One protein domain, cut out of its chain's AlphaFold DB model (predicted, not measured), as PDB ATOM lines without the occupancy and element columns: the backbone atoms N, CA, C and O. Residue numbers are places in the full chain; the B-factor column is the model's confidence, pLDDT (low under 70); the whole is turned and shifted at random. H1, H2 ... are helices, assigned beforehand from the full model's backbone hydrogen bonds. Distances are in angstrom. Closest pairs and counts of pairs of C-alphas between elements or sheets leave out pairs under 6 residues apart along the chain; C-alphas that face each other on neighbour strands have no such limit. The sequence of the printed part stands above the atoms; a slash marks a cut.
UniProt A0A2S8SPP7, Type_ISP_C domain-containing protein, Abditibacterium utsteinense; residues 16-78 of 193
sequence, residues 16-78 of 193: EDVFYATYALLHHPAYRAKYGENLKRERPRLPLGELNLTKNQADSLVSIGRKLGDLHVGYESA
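AT A GLANCE: This is residues 16 to 78 of the 193 residues of the protein "Type_ISP_C domain-containing protein" of Abditibacterium utsteinense (UniProt A0A2S8SPP7). One long helix, H4, is crossed at nearly a right angle by a shorter one, H1, and this cross is the core. Two small helices, H2 and H3, follow from the end of H1, and a long link, residues 40 to 54, then loops back to the start of H4; residues 37 to 43 and 70 to 78 stick out. The printed part has 63 residues with four named helices, in the order H1, H2, H3, H4, and no named strand; its class is all helix. It is only just compact, close to loose, with a radius of gyration of the C-alphas of 12.7 A, and spans 35 by 30 by 18 A.

HOW THE PARTS SIT: H4, residues 55 to 73, touches H1, residues 16 to 27; their closest C-alphas, those of Ala 24 and Gly 65, are 4.2 A apart. Their lines are about perpendicular, at 81 degrees. H2, residues 29 to 34, is close to H1 but not clearly touching, with the closest C-alphas, those of Leu 25 and Tyr 31, 6.8 A apart; these two are about perpendicular at 75 degrees. H3, residues 36 to 39, is close to H2 but not clearly touching, with the closest C-alphas, those of Arg 32 and Leu 39, 7.9 A apart. H4 is apart from H2 and H3, and H1 from H3. In H1, H2 and H4 every O i to N i+4 pair is within hydrogen-bond range; H3 is too short for such a pair.

IN THESE COORDINATES: H4 measures 26.9 A, from C-alpha 55 at (-15.451, -1.098, 95.798) to C-alpha 73 at (3.982, 10.316, 81.081). H1 begins with C-alpha 16 at (-9.439, 12.046, 88.104) and measures 16.9 A. H2 measures 8.6 A and H3 5.1 A.

THE WHOLE: The C-alphas farthest apart, those of Gly 49 and Ser 77, are 37.9 A apart. The printed part has no cut. The links H1 to H2 and H2 to H3 are tight; H3 to H4 is long, with 15 residues. The mean pLDDT of the printed part is 90.9, and residue 49 is under 70.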
ATOM      1  N   GLU A  16     -10.741  12.673  88.246       93.06
ATOM      2  CA  GLU A  16      -9.439  12.046  88.104       93.06
ATOM      3  C   GLU A  16      -9.540  10.523  88.277       93.06
ATOM      4  O   GLU A  16      -8.988   9.776  87.472       93.06
ATOM      5  N   ASP A  17     -10.351  10.055  89.230       91.56
ATOM      6  CA  ASP A  17     -10.623   8.622  89.403       91.56
ATOM      7  C   ASP A  17     -11.287   8.033  88.157       91.56
ATOM      8  O   ASP A  17     -10.893   6.967  87.685       91.56
ATOM      9  N   VAL A  18     -12.245   8.753  87.558       90.69
ATOM     10  CA  VAL A  18     -12.861   8.335  86.286       90.69
ATOM     11  C   VAL A  18     -11.814   8.233  85.175       90.69
ATOM     12  O   VAL A  18     -11.840   7.273  84.402       90.69
ATOM     13  N   PHE A  19     -10.895   9.198  85.086       93.88
ATOM     14  CA  PHE A  19      -9.832   9.187  84.083       93.88
ATOM     15  C   PHE A  19      -8.918   7.968  84.247       93.88
ATOM     16  O   PHE A  19      -8.734   7.210  83.292       93.88
ATOM     17  N   TYR A  20      -8.401   7.723  85.450       96.06
ATOM     18  CA  TYR A  20      -7.472   6.619  85.677       96.06
ATOM     19  C   TYR A  20      -8.147   5.248  85.619       96.06
ATOM     20  O   TYR A  20      -7.592   4.338  85.005       96.06
ATOM     21  N   ALA A  21      -9.374   5.100  86.124       93.50
ATOM     22  CA  ALA A  21     -10.135   3.862  85.944       93.50
ATOM     23  C   ALA A  21     -10.382   3.556  84.457       93.50
ATOM     24  O   ALA A  21     -10.248   2.411  84.021       93.50
ATOM     25  N   THR A  22     -10.688   4.583  83.655       93.50
ATOM     26  CA  THR A  22     -10.799   4.453  82.193       93.50
ATOM     27  C   THR A  22      -9.475   4.009  81.588       93.50
ATOM     28  O   THR A  22      -9.447   3.085  80.776       93.50
ATOM     29  N   TYR A  23      -8.372   4.636  81.997       96.12
ATOM     30  CA  TYR A  23      -7.042   4.316  81.496       96.12
ATOM     31  C   TYR A  23      -6.657   2.859  81.781       96.12
ATOM     32  O   TYR A  23      -6.245   2.151  80.863       96.12
ATOM     33  N   ALA A  24      -6.889   2.376  83.004       96.06
ATOM     34  CA  ALA A  24      -6.698   0.975  83.381       96.06
ATOM     35  C   ALA A  24      -7.572   0.025  82.550       96.06
ATOM     36  O   ALA A  24      -7.079  -0.974  82.026       96.06
ATOM     37  N   LEU A  25      -8.855   0.350  82.363       93.56
ATOM     38  CA  LEU A  25      -9.772  -0.501  81.604       93.56
ATOM     39  C   LEU A  25      -9.342  -0.661  80.139       93.56
ATOM     40  O   LEU A  25      -9.419  -1.759  79.591       93.56
ATOM     41  N   LEU A  26      -8.839   0.405  79.511       93.81
ATOM     42  CA  LEU A  26      -8.324   0.348  78.137       93.81
ATOM     43  C   LEU A  26      -7.055  -0.514  78.007       93.81
ATOM     44  O   LEU A  26      -6.748  -0.990  76.909       93.81
ATOM     45  N   HIS A  27      -6.347  -0.760  79.111       95.06
ATOM     46  CA  HIS A  27      -5.226  -1.699  79.183       95.06
ATOM     47  C   HIS A  27      -5.655  -3.119  79.579       95.06
ATOM     48  O   HIS A  27      -4.888  -4.060  79.385       95.06
ATOM     49  N   HIS A  28      -6.883  -3.310  80.063       94.88
ATOM     50  CA  HIS A  28      -7.348  -4.595  80.568       94.88
ATOM     51  C   HIS A  28      -7.462  -5.657  79.450       94.88
ATOM     52  O   HIS A  28      -8.246  -5.474  78.510       94.88
ATOM     53  N   PRO A  29      -6.788  -6.824  79.556       93.56
ATOM     54  CA  PRO A  29      -6.771  -7.841  78.499       93.56
ATOM     55  C   PRO A  29      -8.165  -8.356  78.129       93.56
ATOM     56  O   PRO A  29      -8.536  -8.360  76.957       93.56
ATOM     57  N   ALA A  30      -8.983  -8.702  79.129       91.75
ATOM     58  CA  ALA A  30     -10.350  -9.169  78.893       91.75
ATOM     59  C   ALA A  30     -11.257  -8.110  78.232       91.75
ATOM     60  O   ALA A  30     -12.058  -8.459  77.370       91.75
ATOM     61  N   TYR A  31     -11.096  -6.817  78.554       92.00
ATOM     62  CA  TYR A  31     -11.822  -5.740  77.871       92.00
ATOM     63  C   TYR A  31     -11.430  -5.671  76.388       92.00
ATOM     64  O   TYR A  31     -12.293  -5.678  75.508       92.00
ATOM     65  N   ARG A  32     -10.123  -5.668  76.098       91.81
ATOM     66  CA  ARG A  32      -9.601  -5.619  74.724       91.81
ATOM     67  C   ARG A  32     -10.000  -6.848  73.908       91.81
ATOM     68  O   ARG A  32     -10.278  -6.707  72.721       91.81
ATOM     69  N   ALA A  33     -10.057  -8.023  74.535       91.75
ATOM     70  CA  ALA A  33     -10.518  -9.253  73.901       91.75
ATOM     71  C   ALA A  33     -12.023  -9.204  73.596       91.75
ATOM     72  O   ALA A  33     -12.423  -9.419  72.454       91.75
ATOM     73  N   LYS A  34     -12.852  -8.856  74.590       91.00
ATOM     74  CA  LYS A  34     -14.316  -8.829  74.460       91.00
ATOM     75  C   LYS A  34     -14.798  -7.811  73.424       91.00
ATOM     76  O   LYS A  34     -15.692  -8.117  72.644       91.00
ATOM     77  N   TYR A  35     -14.203  -6.616  73.396       90.31
ATOM     78  CA  TYR A  35     -14.651  -5.514  72.534       90.31
ATOM     79  C   TYR A  35     -13.739  -5.264  71.322       90.31
ATOM     80  O   TYR A  35     -13.881  -4.243  70.649       90.31
ATOM     81  N   GLY A  36     -12.809  -6.173  71.010       89.62
ATOM     82  CA  GLY A  36     -11.767  -5.962  69.999       89.62
ATOM     83  C   GLY A  36     -12.283  -5.579  68.606       89.62
ATOM     84  O   GLY A  36     -11.719  -4.689  67.972       89.62
ATOM     85  N   GLU A  37     -13.379  -6.183  68.138       90.81
ATOM     86  CA  GLU A  37     -13.983  -5.838  66.840       90.81
ATOM     87  C   GLU A  37     -14.627  -4.444  66.837       90.81
ATOM     88  O   GLU A  37     -14.504  -3.705  65.858       90.81
ATOM     89  N   ASN A  38     -15.255  -4.043  67.945       89.44
ATOM     90  CA  ASN A  38     -15.826  -2.707  68.102       89.44
ATOM     91  C   ASN A  38     -14.730  -1.643  68.179       89.44
ATOM     92  O   ASN A  38     -14.829  -0.622  67.504       89.44
ATOM     93  N   LEU A  39     -13.656  -1.897  68.935       88.38
ATOM     94  CA  LEU A  39     -12.535  -0.965  69.107       88.38
ATOM     95  C   LEU A  39     -11.799  -0.657  67.791       88.38
ATOM     96  O   LEU A  39     -11.158   0.384  67.679       88.38
ATOM     97  N   LYS A  40     -11.907  -1.532  66.782       86.44
ATOM     98  CA  LYS A  40     -11.376  -1.283  65.430       86.44
ATOM     99  C   LYS A  40     -12.220  -0.297  64.616       86.44
ATOM    100  O   LYS A  40     -11.707   0.278  63.661       86.44
ATOM    101  N   ARG A  41     -13.511  -0.151  64.928       88.19
ATOM    102  CA  ARG A  41     -14.494   0.569  64.093       88.19
ATOM    103  C   ARG A  41     -15.067   1.809  64.771       88.19
ATOM    104  O   ARG A  41     -15.475   2.745  64.092       88.19
ATOM    105  N   GLU A  42     -15.107   1.813  66.098       90.00
ATOM    106  CA  GLU A  42     -15.790   2.817  66.905       90.00
ATOM    107  C   GLU A  42     -14.929   3.280  68.084       90.00
ATOM    108  O   GLU A  42     -13.956   2.636  68.479       90.00
ATOM    109  N   ARG A  43     -15.317   4.412  68.685       86.88
ATOM    110  CA  ARG A  43     -14.671   4.906  69.904       86.88
ATOM    111  C   ARG A  43     -14.924   3.945  71.076       86.88
ATOM    112  O   ARG A  43     -16.050   3.455  71.206       86.88
ATOM    113  N   PRO A  44     -13.933   3.734  71.964       87.88
ATOM    114  CA  PRO A  44     -14.114   2.924  73.161       87.88
ATOM    115  C   PRO A  44     -15.284   3.429  74.009       87.88
ATOM    116  O   PRO A  44     -15.441   4.634  74.217       87.88
ATOM    117  N   ARG A  45     -16.097   2.498  74.512       84.62
ATOM    118  CA  ARG A  45     -17.191   2.783  75.447       84.62
ATOM    119  C   ARG A  45     -16.923   2.071  76.763       84.62
ATOM    120  O   ARG A  45     -16.456   0.933  76.765       84.62
ATOM    121  N   LEU A  46     -17.235   2.738  77.868       79.50
ATOM    122  CA  LEU A  46     -17.135   2.164  79.204       79.50
ATOM    123  C   LEU A  46     -18.430   1.404  79.519       79.50
ATOM    124  O   LEU A  46     -19.484   2.039  79.604       79.50
ATOM    125  N   PRO A  47     -18.391   0.076  79.711       78.69
ATOM    126  CA  PRO A  47     -19.579  -0.718  79.976       78.69
ATOM    127  C   PRO A  47     -19.943  -0.650  81.468       78.69
ATOM    128  O   PRO A  47     -20.053  -1.669  82.137       78.69
ATOM    129  N   LEU A  48     -20.123   0.562  82.013       71.44
ATOM    130  CA  LEU A  48     -20.365   0.778  83.450       71.44
ATOM    131  C   LEU A  48     -21.600   0.025  83.974       71.44
ATOM    132  O   LEU A  48     -21.639  -0.321  85.145       71.44
ATOM    133  N   GLY A  49     -22.593  -0.237  83.117       68.31
ATOM    134  CA  GLY A  49     -23.773  -1.032  83.473       68.31
ATOM    135  C   GLY A  49     -23.559  -2.552  83.460       68.31
ATOM    136  O   GLY A  49     -24.368  -3.269  84.035       68.31
ATOM    137  N   GLU A  50     -22.499  -3.048  82.813       72.81
ATOM    138  CA  GLU A  50     -22.121  -4.473  82.825       72.81
ATOM    139  C   GLU A  50     -21.074  -4.771  83.907       72.81
ATOM    140  O   GLU A  50     -20.976  -5.892  84.402       72.81
ATOM    141  N   LEU A  51     -20.271  -3.765  84.262       75.88
ATOM    142  CA  LEU A  51     -19.226  -3.862  85.268       75.88
ATOM    143  C   LEU A  51     -19.850  -3.800  86.671       75.88
ATOM    144  O   LEU A  51     -19.949  -2.737  87.278       75.88
ATOM    145  N   ASN A  52     -20.251  -4.954  87.206       79.00
ATOM    146  CA  ASN A  52     -20.674  -5.111  88.604       79.00
ATOM    147  C   ASN A  52     -19.457  -5.090  89.550       79.00
ATOM    148  O   ASN A  52     -19.133  -6.088  90.194       79.00
ATOM    149  N   LEU A  53     -18.744  -3.963  89.593       83.19
ATOM    150  CA  LEU A  53     -17.517  -3.822  90.376       83.19
ATOM    151  C   LEU A  53     -17.821  -3.744  91.871       83.19
ATOM    152  O   LEU A  53     -18.634  -2.935  92.322       83.19
ATOM    153  N   THR A  54     -17.080  -4.514  92.661       88.88
ATOM    154  CA  THR A  54     -16.926  -4.230  94.090       88.88
ATOM    155  C   THR A  54     -16.119  -2.940  94.288       88.88
ATOM    156  O   THR A  54     -15.329  -2.559  93.420       88.88
ATOM    157  N   LYS A  55     -16.257  -2.287  95.454       87.12
ATOM    158  CA  LYS A  55     -15.451  -1.098  95.798       87.12
ATOM    159  C   LYS A  55     -13.950  -1.372  95.630       87.12
ATOM    160  O   LYS A  55     -13.267  -0.613  94.960       87.12
ATOM    161  N   ASN A  56     -13.477  -2.524  96.105       89.50
ATOM    162  CA  ASN A  56     -12.072  -2.922  95.987       89.50
ATOM    163  C   ASN A  56     -11.601  -3.052  94.526       89.50
ATOM    164  O   ASN A  56     -10.476  -2.676  94.210       89.50
ATOM    165  N   GLN A  57     -12.441  -3.573  93.624       91.19
ATOM    166  CA  GLN A  57     -12.096  -3.654  92.198       91.19
ATOM    167  C   GLN A  57     -12.051  -2.266  91.551       91.19
ATOM    168  O   GLN A  57     -11.152  -1.999  90.757       91.19
ATOM    169  N   ALA A  58     -12.991  -1.383  91.900       90.00
ATOM    170  CA  ALA A  58     -12.989  -0.005  91.416       90.00
ATOM    171  C   ALA A  58     -11.745   0.760  91.900       90.00
ATOM    172  O   ALA A  58     -11.042   1.355  91.085       90.00
ATOM    173  N   ASP A  59     -11.419   0.666  93.190       91.81
ATOM    174  CA  ASP A  59     -10.239   1.303  93.784       91.81
ATOM    175  C   ASP A  59      -8.938   0.758  93.167       91.81
ATOM    176  O   ASP A  59      -8.011   1.517  92.875       91.81
ATOM    177  N   SER A  60      -8.882  -0.552  92.889       94.44
ATOM    178  CA  SER A  60      -7.752  -1.181  92.195       94.44
ATOM    179  C   SER A  60      -7.575  -0.644  90.770       94.44
ATOM    180  O   SER A  60      -6.463  -0.274  90.391       94.44
ATOM    181  N   LEU A  61      -8.662  -0.500  89.997       94.06
ATOM    182  CA  LEU A  61      -8.603   0.094  88.654       94.06
ATOM    183  C   LEU A  61      -8.073   1.529  88.684       94.06
ATOM    184  O   LEU A  61      -7.228   1.882  87.864       94.06
ATOM    185  N   VAL A  62      -8.542   2.352  89.623       95.62
ATOM    186  CA  VAL A  62      -8.058   3.732  89.775       95.62
ATOM    187  C   VAL A  62      -6.569   3.741  90.123       95.62
ATOM    188  O   VAL A  62      -5.792   4.451  89.485       95.62
ATOM    189  N   SER A  63      -6.160   2.932  91.103       97.44
ATOM    190  CA  SER A  63      -4.772   2.852  91.572       97.44
ATOM    191  C   SER A  63      -3.812   2.392  90.471       97.44
ATOM    192  O   SER A  63      -2.811   3.057  90.201       97.44
ATOM    193  N   ILE A  64      -4.136   1.296  89.779       98.25
ATOM    194  CA  ILE A  64      -3.322   0.776  88.671       98.25
ATOM    195  C   ILE A  64      -3.320   1.761  87.501       98.25
ATOM    196  O   ILE A  64      -2.269   2.028  86.923       98.25
ATOM    197  N   GLY A  65      -4.469   2.354  87.179       98.12
ATOM    198  CA  GLY A  65      -4.581   3.362  86.130       98.12
ATOM    199  C   GLY A  65      -3.701   4.580  86.378       98.12
ATOM    200  O   GLY A  65      -3.066   5.069  85.445       98.12
ATOM    201  N   ARG A  66      -3.615   5.031  87.634       98.31
ATOM    202  CA  ARG A  66      -2.734   6.126  88.054       98.31
ATOM    203  C   ARG A  66      -1.267   5.761  87.870       98.31
ATOM    204  O   ARG A  66      -0.560   6.486  87.181       98.31
ATOM    205  N   LYS A  67      -0.851   4.587  88.359       98.38
ATOM    206  CA  LYS A  67       0.517   4.074  88.162       98.38
ATOM    207  C   LYS A  67       0.890   3.971  86.680       98.38
ATOM    208  O   LYS A  67       1.972   4.402  86.303       98.38
ATOM    209  N   LEU A  68      -0.008   3.447  85.841       98.50
ATOM    210  CA  LEU A  68       0.192   3.376  84.388       98.50
ATOM    211  C   LEU A  68       0.326   4.773  83.768       98.50
ATOM    212  O   LEU A  68       1.198   4.995  82.934       98.50
ATOM    213  N   GLY A  69      -0.534   5.715  84.158       97.81
ATOM    214  CA  GLY A  69      -0.482   7.091  83.666       97.81
ATOM    215  C   GLY A  69       0.830   7.783  84.025       97.81
ATOM    216  O   GLY A  69       1.486   8.336  83.143       97.81
ATOM    217  N   ASP A  70       1.239   7.693  85.289       97.62
ATOM    218  CA  ASP A  70       2.482   8.288  85.788       97.62
ATOM    219  C   ASP A  70       3.706   7.667  85.100       97.62
ATOM    220  O   ASP A  70       4.590   8.389  84.634       97.62
ATOM    221  N   LEU A  71       3.720   6.336  84.951       98.00
ATOM    222  CA  LEU A  71       4.769   5.602  84.243       98.00
ATOM    223  C   LEU A  71       4.896   6.054  82.782       98.00
ATOM    224  O   LEU A  71       6.001   6.296  82.300       98.00
ATOM    225  N   HIS A  72       3.775   6.171  82.066       97.50
ATOM    226  CA  HIS A  72       3.785   6.497  80.640       97.50
ATOM    227  C   HIS A  72       4.081   7.968  80.359       97.50
ATOM    228  O   HIS A  72       4.749   8.265  79.372       97.50
ATOM    229  N   VAL A  73       3.617   8.895  81.200       97.19
ATOM    230  CA  VAL A  73       3.982  10.316  81.081       97.19
ATOM    231  C   VAL A  73       5.456  10.517  81.444       97.19
ATOM    232  O   VAL A  73       6.158  11.273  80.776       97.19
ATOM    233  N   GLY A  74       5.938   9.808  82.464       95.81
ATOM    234  CA  GLY A  74       7.308   9.886  82.965       95.81
ATOM    235  C   GLY A  74       8.310   8.943  82.295       95.81
ATOM    236  O   GLY A  74       9.379   8.735  82.864       95.81
ATOM    237  N   TYR A  75       8.012   8.365  81.125       95.56
ATOM    238  CA  TYR A  75       8.814   7.272  80.549       95.56
ATOM    239  C   TYR A  75      10.303   7.628  80.355       95.56
ATOM    240  O   TYR A  75      11.175   6.786  80.556       95.56
ATOM    241  N   GLU A  76      10.623   8.886  80.027       92.12
ATOM    242  CA  GLU A  76      12.011   9.356  79.861       92.12
ATOM    243  C   GLU A  76      12.773   9.503  81.186       92.12
ATOM    244  O   GLU A  76      14.001   9.616  81.182       92.12
ATOM    245  N   SER A  77      12.067   9.494  82.315       93.38
ATOM    246  CA  SER A  77      12.638   9.562  83.666       93.38
ATOM    247  C   SER A  77      12.743   8.193  84.341       93.38
ATOM    248  O   SER A  77      13.232   8.112  85.466       93.38
ATOM    249  N   ALA A  78      12.305   7.115  83.680       95.38
ATOM    250  CA  ALA A  78      12.451   5.763  84.208       95.38
ATOM    251  C   ALA A  78      13.933   5.403  84.422       95.38
ATOM    252  O   ALA A  78      14.822   5.909  83.729       95.38
TER     253      ALA A  78